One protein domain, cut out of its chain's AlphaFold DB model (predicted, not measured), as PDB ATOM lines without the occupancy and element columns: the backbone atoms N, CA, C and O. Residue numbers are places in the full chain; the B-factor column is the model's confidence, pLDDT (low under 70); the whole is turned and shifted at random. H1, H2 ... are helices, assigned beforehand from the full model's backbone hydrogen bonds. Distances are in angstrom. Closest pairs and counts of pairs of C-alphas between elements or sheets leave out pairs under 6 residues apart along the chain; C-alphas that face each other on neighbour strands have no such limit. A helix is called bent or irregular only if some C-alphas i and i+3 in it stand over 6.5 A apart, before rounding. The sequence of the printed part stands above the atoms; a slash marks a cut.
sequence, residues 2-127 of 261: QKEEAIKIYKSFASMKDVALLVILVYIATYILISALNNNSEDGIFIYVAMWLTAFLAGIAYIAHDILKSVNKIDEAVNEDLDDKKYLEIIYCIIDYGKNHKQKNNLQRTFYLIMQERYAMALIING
ATOM      1  N   GLN A   2       0.741  55.200 -24.861       86.81
ATOM      2  CA  GLN A   2       0.157  56.227 -25.746       86.81
ATOM      3  C   GLN A   2      -0.884  55.616 -26.711       86.81
ATOM      4  O   GLN A   2      -0.854  54.416 -26.976       86.81
ATOM      5  N   LYS A   3      -1.789  56.433 -27.272       89.25
ATOM      6  CA  LYS A   3      -2.855  55.983 -28.199       89.25
ATOM      7  C   LYS A   3      -2.299  55.264 -29.436       89.25
ATOM      8  O   LYS A   3      -2.815  54.224 -29.841       89.25
ATOM      9  N   GLU A   4      -1.206  55.775 -29.999       89.94
ATOM     10  CA  GLU A   4      -0.537  55.180 -31.164       89.94
ATOM     11  C   GLU A   4       0.018  53.782 -30.870       89.94
ATOM     12  O   GLU A   4      -0.087  52.875 -31.697       89.94
ATOM     13  N   GLU A   5       0.559  53.586 -29.668       91.81
ATOM     14  CA  GLU A   5       1.080  52.300 -29.214       91.81
ATOM     15  C   GLU A   5      -0.041  51.257 -29.093       91.81
ATOM     16  O   GLU A   5       0.115  50.127 -29.557       91.81
ATOM     17  N   ALA A   6      -1.202  51.654 -28.569       90.56
ATOM     18  CA  ALA A   6      -2.383  50.796 -28.477       90.56
ATOM     19  C   ALA A   6      -2.890  50.349 -29.863       90.56
ATOM     20  O   ALA A   6      -3.175  49.170 -30.088       90.56
ATOM     21  N   ILE A   7      -2.924  51.265 -30.837       92.81
ATOM     22  CA  ILE A   7      -3.277  50.935 -32.227       92.81
ATOM     23  C   ILE A   7      -2.212  50.028 -32.861       92.81
ATOM     24  O   ILE A   7      -2.546  49.120 -33.625       92.81
ATOM     25  N   LYS A   8      -0.926  50.231 -32.549       92.62
ATOM     26  CA  LYS A   8       0.162  49.368 -33.033       92.62
ATOM     27  C   LYS A   8       0.011  47.933 -32.518       92.62
ATOM     28  O   LYS A   8       0.177  47.004 -33.306       92.62
ATOM     29  N   ILE A   9      -0.376  47.759 -31.252       91.38
ATOM     30  CA  ILE A   9      -0.737  46.453 -30.676       91.38
ATOM     31  C   ILE A   9      -1.919  45.844 -31.441       91.38
ATOM     32  O   ILE A   9      -1.839  44.712 -31.900       91.38
ATOM     33  N   TYR A  10      -2.995  46.599 -31.676       91.06
ATOM     34  CA  TYR A  10      -4.137  46.091 -32.446       91.06
ATOM     35  C   TYR A  10      -3.752  45.628 -33.864       91.06
ATOM     36  O   TYR A  10      -4.253  44.619 -34.374       91.06
ATOM     37  N   LYS A  11      -2.850  46.365 -34.524       90.25
ATOM     38  CA  LYS A  11      -2.360  46.049 -35.871       90.25
ATOM     39  C   LYS A  11      -1.451  44.814 -35.906       90.25
ATOM     40  O   LYS A  11      -1.484  44.108 -36.912       90.25
ATOM     41  N   SER A  12      -0.683  44.517 -34.852       88.88
ATOM     42  CA  SER A  12       0.233  43.361 -34.841       88.88
ATOM     43  C   SER A  12      -0.510  42.020 -34.937       88.88
ATOM     44  O   SER A  12      -0.034  41.078 -35.572       88.88
ATOM     45  N   PHE A  13      -1.737  41.947 -34.416       86.56
ATOM     46  CA  PHE A  13      -2.580  40.755 -34.544       86.56
ATOM     47  C   PHE A  13      -3.043  40.482 -35.979       86.56
ATOM     48  O   PHE A  13      -3.369  39.344 -36.312       86.56
ATOM     49  N   ALA A  14      -3.027  41.484 -36.865       83.38
ATOM     50  CA  ALA A  14      -3.331  41.294 -38.282       83.38
ATOM     51  C   ALA A  14      -2.190  40.595 -39.051       83.38
ATOM     52  O   ALA A  14      -2.472  39.882 -40.018       83.38
ATOM     53  N   SER A  15      -0.931  40.787 -38.638       70.31
ATOM     54  CA  SER A  15       0.256  40.206 -39.285       70.31
ATOM     55  C   SER A  15       0.631  38.820 -38.760       70.31
ATOM     56  O   SER A  15       1.321  38.088 -39.447       70.31
ATOM     57  N   MET A  16       0.108  38.392 -37.608       68.12
ATOM     58  CA  MET A  16       0.382  37.070 -37.012       68.12
ATOM     59  C   MET A  16      -0.154  35.850 -37.801       68.12
ATOM     60  O   MET A  16      -0.110  34.724 -37.306       68.12
ATOM     61  N   LYS A  17      -0.637  36.036 -39.041       57.06
ATOM     62  CA  LYS A  17      -1.035  34.941 -39.952       57.06
ATOM     63  C   LYS A  17       0.095  33.930 -40.181       57.06
ATOM     64  O   LYS A  17      -0.190  32.760 -40.430       57.06
ATOM     65  N   ASP A  18       1.338  34.371 -40.035       55.41
ATOM     66  CA  ASP A  18       2.514  33.559 -40.309       55.41
ATOM     67  C   ASP A  18       2.676  32.396 -39.331       55.41
ATOM     68  O   ASP A  18       3.211  31.376 -39.730       55.41
ATOM     69  N   VAL A  19       2.148  32.464 -38.100       57.50
ATOM     70  CA  VAL A  19       2.327  31.382 -37.109       57.50
ATOM     71  C   VAL A  19       1.519  30.135 -37.478       57.50
ATOM     72  O   VAL A  19       2.040  29.028 -37.426       57.50
ATOM     73  N   ALA A  20       0.263  30.293 -37.906       58.25
ATOM     74  CA  ALA A  20      -0.553  29.159 -38.345       58.25
ATOM     75  C   ALA A  20      -0.032  28.567 -39.664       58.25
ATOM     76  O   ALA A  20      -0.004  27.349 -39.824       58.25
ATOM     77  N   LEU A  21       0.427  29.424 -40.586       58.62
ATOM     78  CA  LEU A  21       1.068  28.988 -41.824       58.62
ATOM     79  C   LEU A  21       2.397  28.269 -41.538       58.62
ATOM     80  O   LEU A  21       2.654  27.233 -42.133       58.62
ATOM     81  N   LEU A  22       3.201  28.763 -40.591       61.28
ATOM     82  CA  LEU A  22       4.431  28.125 -40.111       61.28
ATOM     83  C   LEU A  22       4.144  26.763 -39.491       61.28
ATOM     84  O   LEU A  22       4.833  25.809 -39.824       61.28
ATOM     85  N   VAL A  23       3.113  26.632 -38.652       66.38
ATOM     86  CA  VAL A  23       2.723  25.334 -38.076       66.38
ATOM     87  C   VAL A  23       2.332  24.342 -39.179       66.38
ATOM     88  O   VAL A  23       2.765  23.193 -39.142       66.38
ATOM     89  N   ILE A  24       1.586  24.787 -40.198       64.50
ATOM     90  CA  ILE A  24       1.208  23.957 -41.356       64.50
ATOM     91  C   ILE A  24       2.427  23.613 -42.232       64.50
ATOM     92  O   ILE A  24       2.567  22.479 -42.683       64.50
ATOM     93  N   LEU A  25       3.331  24.560 -42.480       64.75
ATOM     94  CA  LEU A  25       4.531  24.338 -43.293       64.75
ATOM     95  C   LEU A  25       5.528  23.413 -42.591       64.75
ATOM     96  O   LEU A  25       6.082  22.519 -43.226       64.75
ATOM     97  N   VAL A  26       5.706  23.574 -41.278       67.25
ATOM     98  CA  VAL A  26       6.488  22.659 -40.439       67.25
ATOM     99  C   VAL A  26       5.838  21.273 -40.437       67.25
ATOM    100  O   VAL A  26       6.548  20.281 -40.559       67.25
ATOM    101  N   TYR A  27       4.507  21.173 -40.404       69.19
ATOM    102  CA  TYR A  27       3.786  19.903 -40.565       69.19
ATOM    103  C   TYR A  27       4.099  19.195 -41.882       69.19
ATOM    104  O   TYR A  27       4.508  18.032 -41.866       69.19
ATOM    105  N   ILE A  28       3.996  19.905 -43.005       71.38
ATOM    106  CA  ILE A  28       4.279  19.346 -44.331       71.38
ATOM    107  C   ILE A  28       5.755  18.937 -44.445       71.38
ATOM    108  O   ILE A  28       6.050  17.817 -44.857       71.38
ATOM    109  N   ALA A  29       6.688  19.800 -44.033       68.44
ATOM    110  CA  ALA A  29       8.124  19.533 -44.138       68.44
ATOM    111  C   ALA A  29       8.562  18.335 -43.279       68.44
ATOM    112  O   ALA A  29       9.345  17.500 -43.731       68.44
ATOM    113  N   THR A  30       8.020  18.212 -42.065       65.38
ATOM    114  CA  THR A  30       8.365  17.122 -41.137       65.38
ATOM    115  C   THR A  30       7.718  15.799 -41.558       65.38
ATOM    116  O   THR A  30       8.350  14.752 -41.451       65.38
ATOM    117  N   TYR A  31       6.497  15.830 -42.111       68.56
ATOM    118  CA  TYR A  31       5.855  14.652 -42.710       68.56
ATOM    119  C   TYR A  31       6.653  14.110 -43.906       68.56
ATOM    120  O   TYR A  31       6.867  12.901 -44.003       68.56
ATOM    121  N   ILE A  32       7.139  14.998 -44.786       69.75
ATOM    122  CA  ILE A  32       7.981  14.626 -45.935       69.75
ATOM    123  C   ILE A  32       9.304  14.015 -45.461       69.75
ATOM    124  O   ILE A  32       9.701  12.965 -45.961       69.75
ATOM    125  N   LEU A  33       9.961  14.633 -44.473       66.31
ATOM    126  CA  LEU A  33      11.238  14.153 -43.941       66.31
ATOM    127  C   LEU A  33      11.107  12.749 -43.330       66.31
ATOM    128  O   LEU A  33      11.970  11.907 -43.537       66.31
ATOM    129  N   ILE A  34      10.013  12.473 -42.615       62.44
ATOM    130  CA  ILE A  34       9.779  11.183 -41.949       62.44
ATOM    131  C   ILE A  34       9.314  10.106 -42.935       62.44
ATOM    132  O   ILE A  34       9.798   8.979 -42.861       62.44
ATOM    133  N   SER A  35       8.455  10.456 -43.901       64.75
ATOM    134  CA  SER A  35       8.082   9.556 -45.007       64.75
ATOM    135  C   SER A  35       9.308   9.119 -45.814       64.75
ATOM    136  O   SER A  35       9.340   8.015 -46.347       64.75
ATOM    137  N   ALA A  36      10.330   9.977 -45.882       65.38
ATOM    138  CA  ALA A  36      11.616   9.660 -46.488       65.38
ATOM    139  C   ALA A  36      12.560   8.857 -45.567       65.38
ATOM    140  O   ALA A  36      13.503   8.252 -46.075       65.38
ATOM    141  N   LEU A  37      12.341   8.849 -44.244       65.06
ATOM    142  CA  LEU A  37      13.273   8.287 -43.256       65.06
ATOM    143  C   LEU A  37      12.868   6.935 -42.651       65.06
ATOM    144  O   LEU A  37      13.775   6.250 -42.182       65.06
ATOM    145  N   ASN A  38      11.591   6.513 -42.610       60.09
ATOM    146  CA  ASN A  38      11.308   5.171 -42.074       60.09
ATOM    147  C   ASN A  38       9.995   4.485 -42.494       60.09
ATOM    148  O   ASN A  38       8.912   5.066 -42.469       60.09
ATOM    149  N   ASN A  39      10.132   3.188 -42.789       61.38
ATOM    150  CA  ASN A  39       9.087   2.214 -43.100       61.38
ATOM    151  C   ASN A  39       8.160   1.960 -41.892       61.38
ATOM    152  O   ASN A  39       8.552   1.239 -40.980       61.38
ATOM    153  N   ASN A  40       6.934   2.492 -41.917       58.34
ATOM    154  CA  ASN A  40       5.700   1.935 -41.322       58.34
ATOM    155  C   ASN A  40       5.792   1.117 -40.001       58.34
ATOM    156  O   ASN A  40       5.099   0.107 -39.882       58.34
ATOM    157  N   SER A  41       6.585   1.507 -38.995       64.56
ATOM    158  CA  SER A  41       6.494   0.893 -37.659       64.56
ATOM    159  C   SER A  41       5.444   1.619 -36.810       64.56
ATOM    160  O   SER A  41       5.430   2.850 -36.738       64.56
ATOM    161  N   GLU A  42       4.546   0.862 -36.173       62.44
ATOM    162  CA  GLU A  42       3.444   1.405 -35.357       62.44
ATOM    163  C   GLU A  42       3.952   2.328 -34.231       62.44
ATOM    164  O   GLU A  42       3.373   3.387 -33.987       62.44
ATOM    165  N   ASP A  43       5.102   2.006 -33.629       64.31
ATOM    166  CA  ASP A  43       5.750   2.820 -32.591       64.31
ATOM    167  C   ASP A  43       6.157   4.219 -33.090       64.31
ATOM    168  O   ASP A  43       6.052   5.210 -32.361       64.31
ATOM    169  N   GLY A  44       6.572   4.332 -34.357       64.06
ATOM    170  CA  GLY A  44       6.909   5.613 -34.980       64.06
ATOM    171  C   GLY A  44       5.688   6.520 -35.155       64.06
ATOM    172  O   GLY A  44       5.788   7.740 -35.001       64.06
ATOM    173  N   ILE A  45       4.515   5.925 -35.401       68.19
ATOM    174  CA  ILE A  45       3.243   6.646 -35.534       68.19
ATOM    175  C   ILE A  45       2.783   7.181 -34.168       68.19
ATOM    176  O   ILE A  45       2.349   8.331 -34.077       68.19
ATOM    177  N   PHE A  46       2.927   6.407 -33.088       68.50
ATOM    178  CA  PHE A  46       2.566   6.861 -31.738       68.50
ATOM    179  C   PHE A  46       3.424   8.037 -31.254       68.50
ATOM    180  O   PHE A  46       2.884   9.029 -30.752       68.50
ATOM    181  N   ILE A  47       4.746   7.969 -31.445       70.38
ATOM    182  CA  ILE A  47       5.658   9.070 -31.095       70.38
ATOM    183  C   ILE A  47       5.307  10.332 -31.900       70.38
ATOM    184  O   ILE A  47       5.265  11.430 -31.341       70.38
ATOM    185  N   TYR A  48       4.958  10.181 -33.182       68.81
ATOM    186  CA  TYR A  48       4.510  11.281 -34.037       68.81
ATOM    187  C   TYR A  48       3.242  11.954 -33.494       68.81
ATOM    188  O   TYR A  48       3.226  13.170 -33.302       68.81
ATOM    189  N   VAL A  49       2.195  11.180 -33.189       72.19
ATOM    190  CA  VAL A  49       0.936  11.728 -32.653       72.19
ATOM    191  C   VAL A  49       1.179  12.486 -31.342       72.19
ATOM    192  O   VAL A  49       0.651  13.586 -31.161       72.19
ATOM    193  N   ALA A  50       2.030  11.960 -30.456       72.69
ATOM    194  CA  ALA A  50       2.382  12.613 -29.196       72.69
ATOM    195  C   ALA A  50       3.166  13.930 -29.397       72.69
ATOM    196  O   ALA A  50       2.863  14.946 -28.756       72.69
ATOM    197  N   MET A  51       4.136  13.961 -30.316       75.62
ATOM    198  CA  MET A  51       4.895  15.176 -30.645       75.62
ATOM    199  C   MET A  51       4.005  16.263 -31.266       75.62
ATOM    200  O   MET A  51       4.131  17.438 -30.928       75.62
ATOM    201  N   TRP A  52       3.051  15.893 -32.124       72.88
ATOM    202  CA  TRP A  52       2.123  16.858 -32.717       72.88
ATOM    203  C   TRP A  52       1.120  17.413 -31.724       72.88
ATOM    204  O   TRP A  52       0.864  18.616 -31.731       72.88
ATOM    205  N   LEU A  53       0.583  16.567 -30.844       72.81
ATOM    206  CA  LEU A  53      -0.334  17.021 -29.807       72.81
ATOM    207  C   LEU A  53       0.343  18.055 -28.898       72.81
ATOM    208  O   LEU A  53      -0.238  19.098 -28.602       72.81
ATOM    209  N   THR A  54       1.597  17.810 -28.512       73.81
ATOM    210  CA  THR A  54       2.373  18.740 -27.679       73.81
ATOM    211  C   THR A  54       2.745  20.026 -28.425       73.81
ATOM    212  O   THR A  54       2.544  21.112 -27.878       73.81
ATOM    213  N   ALA A  55       3.191  19.947 -29.684       72.44
ATOM    214  CA  ALA A  55       3.503  21.122 -30.506       72.44
ATOM    215  C   ALA A  55       2.267  21.995 -30.790       72.44
ATOM    216  O   ALA A  55       2.335  23.224 -30.719       72.44
ATOM    217  N   PHE A  56       1.117  21.376 -31.062       73.00
ATOM    218  CA  PHE A  56      -0.146  22.078 -31.277       73.00
ATOM    219  C   PHE A  56      -0.607  22.819 -30.016       73.00
ATOM    220  O   PHE A  56      -0.942  24.005 -30.080       73.00
ATOM    221  N   LEU A  57      -0.560  22.154 -28.854       75.56
ATOM    222  CA  LEU A  57      -0.877  22.779 -27.567       75.56
ATOM    223  C   LEU A  57       0.083  23.931 -27.242       75.56
ATOM    224  O   LEU A  57      -0.370  24.986 -26.797       75.56
ATOM    225  N   ALA A  58       1.380  23.772 -27.518       75.19
ATOM    226  CA  ALA A  58       2.369  24.834 -27.349       75.19
ATOM    227  C   ALA A  58       2.086  26.041 -28.260       75.19
ATOM    228  O   ALA A  58       2.157  27.183 -27.806       75.19
ATOM    229  N   GLY A  59       1.691  25.808 -29.517       76.94
ATOM    230  CA  GLY A  59       1.296  26.866 -30.450       76.94
ATOM    231  C   GLY A  59       0.068  27.653 -29.978       76.94
ATOM    232  O   GLY A  59       0.076  28.886 -29.999       76.94
ATOM    233  N   ILE A  60      -0.968  26.964 -29.484       77.81
ATOM    234  CA  ILE A  60      -2.144  27.618 -28.884       77.81
ATOM    235  C   ILE A  60      -1.741  28.425 -27.647       77.81
ATOM    236  O   ILE A  60      -2.158  29.577 -27.509       77.81
ATOM    237  N   ALA A  61      -0.921  27.847 -26.766       76.25
ATOM    238  CA  ALA A  61      -0.454  28.512 -25.554       76.25
ATOM    239  C   ALA A  61       0.355  29.778 -25.869       76.25
ATOM    240  O   ALA A  61       0.164  30.796 -25.209       76.25
ATOM    241  N   TYR A  62       1.196  29.749 -26.907       81.50
ATOM    242  CA  TYR A  62       1.957  30.911 -27.365       81.50
ATOM    243  C   TYR A  62       1.044  32.045 -27.854       81.50
ATOM    244  O   TYR A  62       1.174  33.183 -27.405       81.50
ATOM    245  N   ILE A  63       0.059  31.735 -28.704       82.00
ATOM    246  CA  ILE A  63      -0.912  32.731 -29.185       82.00
ATOM    247  C   ILE A  63      -1.713  33.314 -28.014       82.00
ATOM    248  O   ILE A  63      -1.901  34.529 -27.929       82.00
ATOM    249  N   ALA A  64      -2.177  32.461 -27.098       83.06
ATOM    250  CA  ALA A  64      -2.893  32.900 -25.907       83.06
ATOM    251  C   ALA A  64      -2.017  33.806 -25.027       83.06
ATOM    252  O   ALA A  64      -2.493  34.836 -24.554       83.06
ATOM    253  N   HIS A  65      -0.737  33.463 -24.855       86.12
ATOM    254  CA  HIS A  65       0.225  34.269 -24.112       86.12
ATOM    255  C   HIS A  65       0.401  35.663 -24.727       86.12
ATOM    256  O   HIS A  65       0.337  36.649 -23.997       86.12
ATOM    257  N   ASP A  66       0.548  35.775 -26.047       86.94
ATOM    258  CA  ASP A  66       0.727  37.065 -26.725       86.94
ATOM    259  C   ASP A  66      -0.519  37.960 -26.652       86.94
ATOM    260  O   ASP A  66      -0.405  39.174 -26.431       86.94
ATOM    261  N   ILE A  67      -1.717  37.371 -26.774       89.44
ATOM    262  CA  ILE A  67      -2.978  38.083 -26.520       89.44
ATOM    263  C   ILE A  67      -2.997  38.590 -25.078       89.44
ATOM    264  O   ILE A  67      -3.190  39.783 -24.859       89.44
ATOM    265  N   LEU A  68      -2.778  37.705 -24.100       90.25
ATOM    266  CA  LEU A  68      -2.837  38.047 -22.678       90.25
ATOM    267  C   LEU A  68      -1.806  39.109 -22.302       90.25
ATOM    268  O   LEU A  68      -2.141  40.063 -21.610       90.25
ATOM    269  N   LYS A  69      -0.574  38.997 -22.800       92.88
ATOM    270  CA  LYS A  69       0.486  39.987 -22.596       92.88
ATOM    271  C   LYS A  69       0.090  41.353 -23.151       92.88
ATOM    272  O   LYS A  69       0.297  42.367 -22.490       92.88
ATOM    273  N   SER A  70      -0.504  41.381 -24.342       93.50
ATOM    274  CA  SER A  70      -0.970  42.620 -24.968       93.50
ATOM    275  C   SER A  70      -2.138  43.247 -24.207       93.50
ATOM    276  O   SER A  70      -2.137  44.454 -23.984       93.50
ATOM    277  N   VAL A  71      -3.104  42.433 -23.768       94.19
ATOM    278  CA  VAL A  71      -4.220  42.880 -22.921       94.19
ATOM    279  C   VAL A  71      -3.696  43.418 -21.591       94.19
ATOM    280  O   VAL A  71      -4.065  44.521 -21.213       94.19
ATOM    281  N   ASN A  72      -2.778  42.711 -20.929       93.31
ATOM    282  CA  ASN A  72      -2.181  43.151 -19.667       93.31
ATOM    283  C   ASN A  72      -1.463  44.492 -19.819       93.31
ATOM    284  O   ASN A  72      -1.660  45.372 -18.992       93.31
ATOM    285  N   LYS A  73      -0.705  44.684 -20.904       94.44
ATOM    286  CA  LYS A  73      -0.037  45.960 -21.195       94.44
ATOM    287  C   LYS A  73      -1.025  47.119 -21.383       94.44
ATOM    288  O   LYS A  73      -0.721  48.262 -21.053       94.44
ATOM    289  N   ILE A  74      -2.209  46.843 -21.925       94.44
ATOM    290  CA  ILE A  74      -3.283  47.837 -22.032       94.44
ATOM    291  C   ILE A  74      -3.912  48.093 -20.655       94.44
ATOM    292  O   ILE A  74      -4.112  49.245 -20.268       94.44
ATOM    293  N   ASP A  75      -4.173  47.022 -19.909       95.25
ATOM    294  CA  ASP A  75      -4.777  47.050 -18.580       95.25
ATOM    295  C   ASP A  75      -3.830  47.640 -17.506       95.25
ATOM    296  O   ASP A  75      -4.304  48.043 -16.448       95.25
ATOM    297  N   GLU A  76      -2.523  47.784 -17.762       94.38
ATOM    298  CA  GLU A  76      -1.570  48.495 -16.883       94.38
ATOM    299  C   GLU A  76      -2.036  49.921 -16.552       94.38
ATOM    300  O   GLU A  76      -1.888  50.368 -15.415       94.38
ATOM    301  N   ALA A  77      -2.667  50.622 -17.503       92.62
ATOM    302  CA  ALA A  77      -3.158  51.983 -17.272       92.62
ATOM    303  C   ALA A  77      -4.191  52.047 -16.128       92.62
ATOM    304  O   ALA A  77      -4.184  52.973 -15.320       92.62
ATOM    305  N   VAL A  78      -5.059  51.039 -16.024       94.12
ATOM    306  CA  VAL A  78      -6.066  50.962 -14.958       94.12
ATOM    307  C   VAL A  78      -5.539  50.229 -13.722       94.12
ATOM    308  O   VAL A  78      -5.821  50.634 -12.599       94.12
ATOM    309  N   ASN A  79      -4.739  49.177 -13.899       94.50
ATOM    310  CA  ASN A  79      -4.313  48.301 -12.805       94.50
ATOM    311  C   ASN A  79      -3.088  48.813 -12.036       94.50
ATOM    312  O   ASN A  79      -2.987  48.555 -10.837       94.50
ATOM    313  N   GLU A  80      -2.179  49.526 -12.704       94.81
ATOM    314  CA  GLU A  80      -0.901  49.978 -12.142       94.81
ATOM    315  C   GLU A  80      -0.779  51.503 -12.100       94.81
ATOM    316  O   GLU A  80      -0.356  52.066 -11.083       94.81
ATOM    317  N   ASP A  81      -1.174  52.191 -13.173       94.56
ATOM    318  CA  ASP A  81      -1.152  53.658 -13.204       94.56
ATOM    319  C   ASP A  81      -2.329  54.268 -12.423       94.56
ATOM    320  O   ASP A  81      -2.212  55.408 -11.961       94.56
ATOM    321  N   LEU A  82      -3.400  53.488 -12.209       95.31
ATOM    322  CA  LEU A  82      -4.662  53.870 -11.557       95.31
ATOM    323  C   LEU A  82      -5.334  55.077 -12.237       95.31
ATOM    324  O   LEU A  82      -5.776  56.034 -11.586       95.31
ATOM    325  N   ASP A  83      -5.351  55.037 -13.570       94.69
ATOM    326  CA  ASP A  83      -5.881  56.078 -14.445       94.69
ATOM    327  C   ASP A  83      -7.076  55.560 -15.262       94.69
ATOM    328  O   ASP A  83      -6.944  55.134 -16.416       94.69
ATOM    329  N   ASP A  84      -8.263  55.590 -14.646       92.19
ATOM    330  CA  ASP A  84      -9.508  55.097 -15.252       92.19
ATOM    331  C   ASP A  84      -9.854  55.870 -16.535       92.19
ATOM    332  O   ASP A  84     -10.334  55.284 -17.514       92.19
ATOM    333  N   LYS A  85      -9.571  57.180 -16.559       93.25
ATOM    334  CA  LYS A  85      -9.868  58.056 -17.701       93.25
ATOM    335  C   LYS A  85      -8.981  57.716 -18.887       93.25
ATOM    336  O   LYS A  85      -9.476  57.484 -19.989       93.25
ATOM    337  N   LYS A  86      -7.670  57.627 -18.659       94.25
ATOM    338  CA  LYS A  86      -6.711  57.255 -19.699       94.25
ATOM    339  C   LYS A  86      -6.964  55.847 -20.219       94.25
ATOM    340  O   LYS A  86      -6.839  55.619 -21.421       94.25
ATOM    341  N   TYR A  87      -7.351  54.916 -19.347       95.38
ATOM    342  CA  TYR A  87      -7.744  53.575 -19.764       95.38
ATOM    343  C   TYR A  87      -8.937  53.605 -20.728       95.38
ATOM    344  O   TYR A  87      -8.861  53.023 -21.811       95.38
ATOM    345  N   LEU A  88      -9.997  54.351 -20.396       96.12
ATOM    346  CA  LEU A  88     -11.143  54.526 -21.289       96.12
ATOM    347  C   LEU A  88     -10.739  55.147 -22.630       96.12
ATOM    348  O   LEU A  88     -11.167  54.660 -23.674       96.12
ATOM    349  N   GLU A  89      -9.896  56.181 -22.622       95.75
ATOM    350  CA  GLU A  89      -9.410  56.807 -23.855       95.75
ATOM    351  C   GLU A  89      -8.642  55.828 -24.749       95.75
ATOM    352  O   GLU A  89      -8.864  55.785 -25.960       95.75
ATOM    353  N   ILE A  90      -7.738  55.041 -24.161       95.75
ATOM    354  CA  ILE A  90      -6.948  54.026 -24.861       95.75
ATOM    355  C   ILE A  90      -7.865  52.978 -25.491       95.75
ATOM    356  O   ILE A  90      -7.740  52.687 -26.683       95.75
ATOM    357  N   ILE A  91      -8.789  52.420 -24.706       96.69
ATOM    358  CA  ILE A  91      -9.691  51.368 -25.172       96.69
ATOM    359  C   ILE A  91     -10.635  51.906 -26.251       96.69
ATOM    360  O   ILE A  91     -10.817  51.251 -27.278       96.69
ATOM    361  N   TYR A  92     -11.173  53.116 -26.078       96.44
ATOM    362  CA  TYR A  92     -12.007  53.764 -27.087       96.44
ATOM    363  C   TYR A  92     -11.267  53.921 -28.418       96.44
ATOM    364  O   TYR A  92     -11.824  53.590 -29.460       96.44
ATOM    365  N   CYS A  93      -9.993  54.335 -28.397       95.62
ATOM    366  CA  CYS A  93      -9.189  54.438 -29.618       95.62
ATOM    367  C   CYS A  93      -9.071  53.092 -30.349       95.62
ATOM    368  O   CYS A  93      -9.113  53.054 -31.577       95.62
ATOM    369  N   ILE A  94      -8.943  51.979 -29.616       95.38
ATOM    370  CA  ILE A  94      -8.906  50.638 -30.216       95.38
ATOM    371  C   ILE A  94     -10.277  50.258 -30.794       95.38
ATOM    372  O   ILE A  94     -10.339  49.703 -31.894       95.38
ATOM    373  N   ILE A  95     -11.367  50.549 -30.077       95.25
ATOM    374  CA  ILE A  95     -12.734  50.254 -30.528       95.25
ATOM    375  C   ILE A  95     -13.094  51.031 -31.783       95.25
ATOM    376  O   ILE A  95     -13.551  50.416 -32.747       95.25
ATOM    377  N   ASP A  96     -12.851  52.339 -31.788       95.00
ATOM    378  CA  ASP A  96     -13.103  53.208 -32.933       95.00
ATOM    379  C   ASP A  96     -12.269  52.767 -34.142       95.00
ATOM    380  O   ASP A  96     -12.808  52.509 -35.221       95.00
ATOM    381  N   TYR A  97     -10.966  52.533 -33.941       93.69
ATOM    382  CA  TYR A  97     -10.104  52.024 -35.002       93.69
ATOM    383  C   TYR A  97     -10.618  50.689 -35.561       93.69
ATOM    384  O   TYR A  97     -10.750  50.538 -36.775       93.69
ATOM    385  N   GLY A  98     -10.934  49.726 -34.692       91.88
ATOM    386  CA  GLY A  98     -11.408  48.404 -35.097       91.88
ATOM    387  C   GLY A  98     -12.804  48.408 -35.723       91.88
ATOM    388  O   GLY A  98     -13.079  47.570 -36.575       91.88
ATOM    389  N   LYS A  99     -13.673  49.358 -35.368       90.50
ATOM    390  CA  LYS A  99     -14.984  49.536 -36.008       90.50
ATOM    391  C   LYS A  99     -14.836  50.053 -37.438       90.50
ATOM    392  O   LYS A  99     -15.508  49.570 -38.347       90.50
ATOM    393  N   ASN A 100     -13.903  50.980 -37.638       89.62
ATOM    394  CA  ASN A 100     -13.646  51.620 -38.927       89.62
ATOM    395  C   ASN A 100     -12.733  50.792 -39.856       89.62
ATOM    396  O   ASN A 100     -12.526  51.164 -41.009       89.62
ATOM    397  N   HIS A 101     -12.190  49.658 -39.390       86.50
ATOM    398  CA  HIS A 101     -11.291  48.804 -40.167       86.50
ATOM    399  C   HIS A 101     -11.709  47.332 -40.107       86.50
ATOM    400  O   HIS A 101     -11.840  46.741 -39.039       86.50
ATOM    401  N   LYS A 102     -11.833  46.685 -41.271       81.56
ATOM    402  CA  LYS A 102     -12.165  45.255 -41.348       81.56
ATOM    403  C   LYS A 102     -11.074  44.399 -40.693       81.56
ATOM    404  O   LYS A 102      -9.902  44.491 -41.068       81.56
ATOM    405  N   GLN A 103     -11.465  43.509 -39.777       85.31
ATOM    406  CA  GLN A 103     -10.534  42.560 -39.160       85.31
ATOM    407  C   GLN A 103      -9.992  41.589 -40.218       85.31
ATOM    408  O   GLN A 103     -10.752  40.963 -40.960       85.31
ATOM    409  N   LYS A 104      -8.665  41.458 -40.291       83.94
ATOM    410  CA  LYS A 104      -7.976  40.713 -41.359       83.94
ATOM    411  C   LYS A 104      -7.904  39.204 -41.124       83.94
ATOM    412  O   LYS A 104      -7.638  38.459 -42.072       83.94
ATOM    413  N   ASN A 105      -8.047  38.755 -39.876       84.38
ATOM    414  CA  ASN A 105      -7.951  37.352 -39.471       84.38
ATOM    415  C   ASN A 105      -8.713  37.080 -38.156       84.38
ATOM    416  O   ASN A 105      -9.205  38.001 -37.498       84.38
ATOM    417  N   ASN A 106      -8.789  35.801 -37.773       84.62
ATOM    418  CA  ASN A 106      -9.466  35.365 -36.549       84.62
ATOM    419  C   ASN A 106      -8.802  35.902 -35.279       84.62
ATOM    420  O   ASN A 106      -9.499  36.218 -34.325       84.62
ATOM    421  N   LEU A 107      -7.477  36.055 -35.271       86.00
ATOM    422  CA  LEU A 107      -6.747  36.520 -34.098       86.00
ATOM    423  C   LEU A 107      -7.076  37.979 -33.759       86.00
ATOM    424  O   LEU A 107      -7.428  38.296 -32.626       86.00
ATOM    425  N   GLN A 108      -7.053  38.852 -34.764       88.62
ATOM    426  CA  GLN A 108      -7.470  40.242 -34.637       88.62
ATOM    427  C   GLN A 108      -8.955  40.351 -34.267       88.62
ATOM    428  O   GLN A 108      -9.325  41.234 -33.498       88.62
ATOM    429  N   ARG A 109      -9.807  39.442 -34.761       89.50
ATOM    430  CA  ARG A 109     -11.223  39.369 -34.367       89.50
ATOM    431  C   ARG A 109     -11.396  38.976 -32.898       89.50
ATOM    432  O   ARG A 109     -12.202  39.595 -32.212       89.50
ATOM    433  N   THR A 110     -10.638  37.996 -32.412       89.50
ATOM    434  CA  THR A 110     -10.628  37.599 -30.996       89.50
ATOM    435  C   THR A 110     -10.134  38.739 -30.114       89.50
ATOM    436  O   THR A 110     -10.788  39.077 -29.133       89.50
ATOM    437  N   PHE A 111      -9.027  39.384 -30.489       92.69
ATOM    438  CA  PHE A 111      -8.509  40.535 -29.759       92.69
ATOM    439  C   PHE A 111      -9.521  41.687 -29.726       92.69
ATOM    440  O   PHE A 111      -9.778  42.250 -28.667       92.69
ATOM    441  N   TYR A 112     -10.166  41.988 -30.859       94.44
ATOM    442  CA  TYR A 112     -11.222  42.996 -30.922       94.44
ATOM    443  C   TYR A 112     -12.389  42.661 -29.987       94.44
ATOM    444  O   TYR A 112     -12.812  43.525 -29.231       94.44
ATOM    445  N   LEU A 113     -12.856  41.408 -29.963       93.81
ATOM    446  CA  LEU A 113     -13.925  40.968 -29.061       93.81
ATOM    447  C   LEU A 113     -13.568  41.176 -27.576       93.81
ATOM    448  O   LEU A 113     -14.421  41.606 -26.803       93.81
ATOM    449  N   ILE A 114     -12.316  40.914 -27.182       94.75
ATOM    450  CA  ILE A 114     -11.832  41.197 -25.819       94.75
ATOM    451  C   ILE A 114     -11.861  42.706 -25.552       94.75
ATOM    452  O   ILE A 114     -12.349  43.142 -24.513       94.75
ATOM    453  N   MET A 115     -11.404  43.524 -26.501       96.12
ATOM    454  CA  MET A 115     -11.447  44.983 -26.361       96.12
ATOM    455  C   MET A 115     -12.878  45.515 -26.253       96.12
ATOM    456  O   MET A 115     -13.105  46.483 -25.533       96.12
ATOM    457  N   GLN A 116     -13.857  44.886 -26.913       96.38
ATOM    458  CA  GLN A 116     -15.267  45.259 -26.773       96.38
ATOM    459  C   GLN A 116     -15.772  45.034 -25.340       96.38
ATOM    460  O   GLN A 116     -16.475  45.891 -24.806       96.38
ATOM    461  N   GLU A 117     -15.394  43.923 -24.702       95.81
ATOM    462  CA  GLU A 117     -15.689  43.679 -23.283       95.81
ATOM    463  C   GLU A 117     -14.998  44.712 -22.383       95.81
ATOM    464  O   GLU A 117     -15.656  45.338 -21.547       95.81
ATOM    465  N   ARG A 118     -13.709  44.981 -22.626       96.75
ATOM    466  CA  ARG A 118     -12.946  46.001 -21.896       96.75
ATOM    467  C   ARG A 118     -13.513  47.401 -22.041       96.75
ATOM    468  O   ARG A 118     -13.482  48.156 -21.079       96.75
ATOM    469  N   TYR A 119     -14.064  47.751 -23.198       97.62
ATOM    470  CA  TYR A 119     -14.669  49.061 -23.412       97.62
ATOM    471  C   TYR A 119     -15.914  49.254 -22.559       97.62
ATOM    472  O   TYR A 119     -16.033  50.260 -21.863       97.62
ATOM    473  N   ALA A 120     -16.803  48.260 -22.537       97.12
ATOM    474  CA  ALA A 120     -17.961  48.289 -21.657       97.12
ATOM    475  C   ALA A 120     -17.537  48.379 -20.182       97.12
ATOM    476  O   ALA A 120     -18.081  49.193 -19.438       97.12
ATOM    477  N   MET A 121     -16.518  47.618 -19.768       95.38
ATOM    478  CA  MET A 121     -15.968  47.711 -18.413       95.38
ATOM    479  C   MET A 121     -15.373  49.097 -18.120       95.38
ATOM    480  O   MET A 121     -15.636  49.663 -17.062       95.38
ATOM    481  N   ALA A 122     -14.623  49.675 -19.060       96.31
ATOM    482  CA  ALA A 122     -14.038  51.006 -18.940       96.31
ATOM    483  C   ALA A 122     -15.120  52.084 -18.758       96.31
ATOM    484  O   ALA A 122     -14.966  52.980 -17.928       96.31
ATOM    485  N   LEU A 123     -16.242  51.978 -19.478       96.50
ATOM    486  CA  LEU A 123     -17.396  52.857 -19.289       96.50
ATOM    487  C   LEU A 123     -17.993  52.701 -17.881       96.50
ATOM    488  O   LEU A 123     -18.251  53.705 -17.215       96.50
ATOM    489  N   ILE A 124     -18.161  51.465 -17.397       93.81
ATOM    490  CA  ILE A 124     -18.708  51.179 -16.059       93.81
ATOM    491  C   ILE A 124     -17.837  51.795 -14.957       93.81
ATOM    492  O   ILE A 124     -18.357  52.514 -14.103       93.81
ATOM    493  N   ILE A 125     -16.522  51.557 -14.980       91.38
ATOM    494  CA  ILE A 125     -15.610  52.039 -13.925       91.38
ATOM    495  C   ILE A 125     -15.482  53.569 -13.929       91.38
ATOM    496  O   ILE A 125     -15.383  54.175 -12.869       91.38
ATOM    497  N   ASN A 126     -15.625  54.206 -15.097       92.62
ATOM    498  CA  ASN A 126     -15.685  55.665 -15.232       92.62
ATOM    499  C   ASN A 126     -17.070  56.256 -14.892       92.62
ATOM    500  O   ASN A 126     -17.315  57.437 -15.132       92.62
ATOM    501  N   GLY A 127     -18.012  55.457 -14.383       90.06
ATOM    502  CA  GLY A 127     -19.353  55.918 -14.012       90.06
ATOM    503  C   GLY A 127     -20.280  56.229 -15.195       90.06
ATOM    504  O   GLY A 127     -21.409  56.677 -14.988       90.06
TER     505      GLY A 127
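AT A GLANCE: This is residues 2 to 127 of the 261 residues of an uncharacterized protein of Firmicutes bacterium CAG:145 (UniProt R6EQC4). A head of four helices has one long, thin arm: H1, the last part of H3 and the helical hairpin of H4 and H5 pack together in the head, while H2 and the first part of H3 run away from it, loosely side by side and opposite ways, to a tip at residues 35 to 43 that sticks out. H1 and H2 follow one another along the long axis, and H3, the longest helix, comes back beside both of them into the head. The printed part has 126 residues with five named helices, H1 to H5 in that order along the chain, and no named strand; the class is all helix. The whole is loose, with a radius of gyration of the C-alphas of 20.1 A, and the arm makes much of the length of its spans of 67 by 27 by 20 A.

HOW THE PARTS SIT: H1, residues 3 to 15, H3, residues 42 to 79, H4, residues 84 to 100, and H5, residues 106 to 125, form an up and down bundle, in which each helix runs against the one of the bundle before it in the chain. The packing of its helices is mostly crossed. H1 touches H4, the same way at a steep tilt of 43 degrees; their closest C-alphas, those of Lys 3 and Ile 90, are 5.6 A apart. H1 touches H5 with residues 10 to 14 alone, opposite ways at a shallow tilt of 29 degrees, and the closest C-alphas are those of Phe 13 and Gln 108, 4.9 A apart. H1 and H3 are close but not clearly touching, with the C-alphas of Ile 9 and Ser 70 the closest at 6.9 A. H2, residues 17 to 35, and H1 meet only through their link. H2 and H3 are close but not clearly touching, opposite ways at a shallow tilt of 14 degrees; their closest C-alphas, those of Val 23 and Gly 59, are 7.9 A apart. H3 has a kink of 35 degrees near residue 73, and with residues 74 to 78 alone it touches H4 at a steep tilt of 57 degrees; the closest C-alphas are those of Val 78 and Asp 84, 5.4 A apart. H4 and H5 touch as a helical hairpin at a steep tilt of 38 degrees, with the C-alphas of Leu 88 and Ala 122 the closest at 5.1 A. H2 and H4 are apart, and H2 and H5 are only just apart, at 8.3 A. In H2, H4 and H5 every O i to N i+4 pair is within hydrogen-bond range; in H1 it is 6 of 9 pairs and in H3 32 of 34.

IN THESE COORDINATES: H1 begins at C-alpha 3, (-2.855, 55.983, -28.199), and is 19.5 A long from first to last C-alpha. H2 is 27.4 A long. H3 begins at C-alpha 42, (3.444, 1.405, -35.357), and is 52.6 A long. H3 is neither bent nor irregular, but only just: C-alphas 74 and 77 are 6.3 A apart. H4 is 24.3 A long, and H5 is 28.8 A long and ends at C-alpha 125, (-15.610, 52.039, -13.925).

THE WHOLE: The two C-alphas farthest apart are those of Asn 39 and Gly 127, 67.4 A. Without residues 35 to 43, which stand free, the body spans 60 by 27 by 20 A. The printed part has no cut. The links H1 to H2, H3 to H4 and H4 to H5 are tight, the link H2 to H3 is short, and none is long. The mean pLDDT of the printed part is 82.7; residues 16 to 27, residues 29 to 46 and residue 48 are under 70.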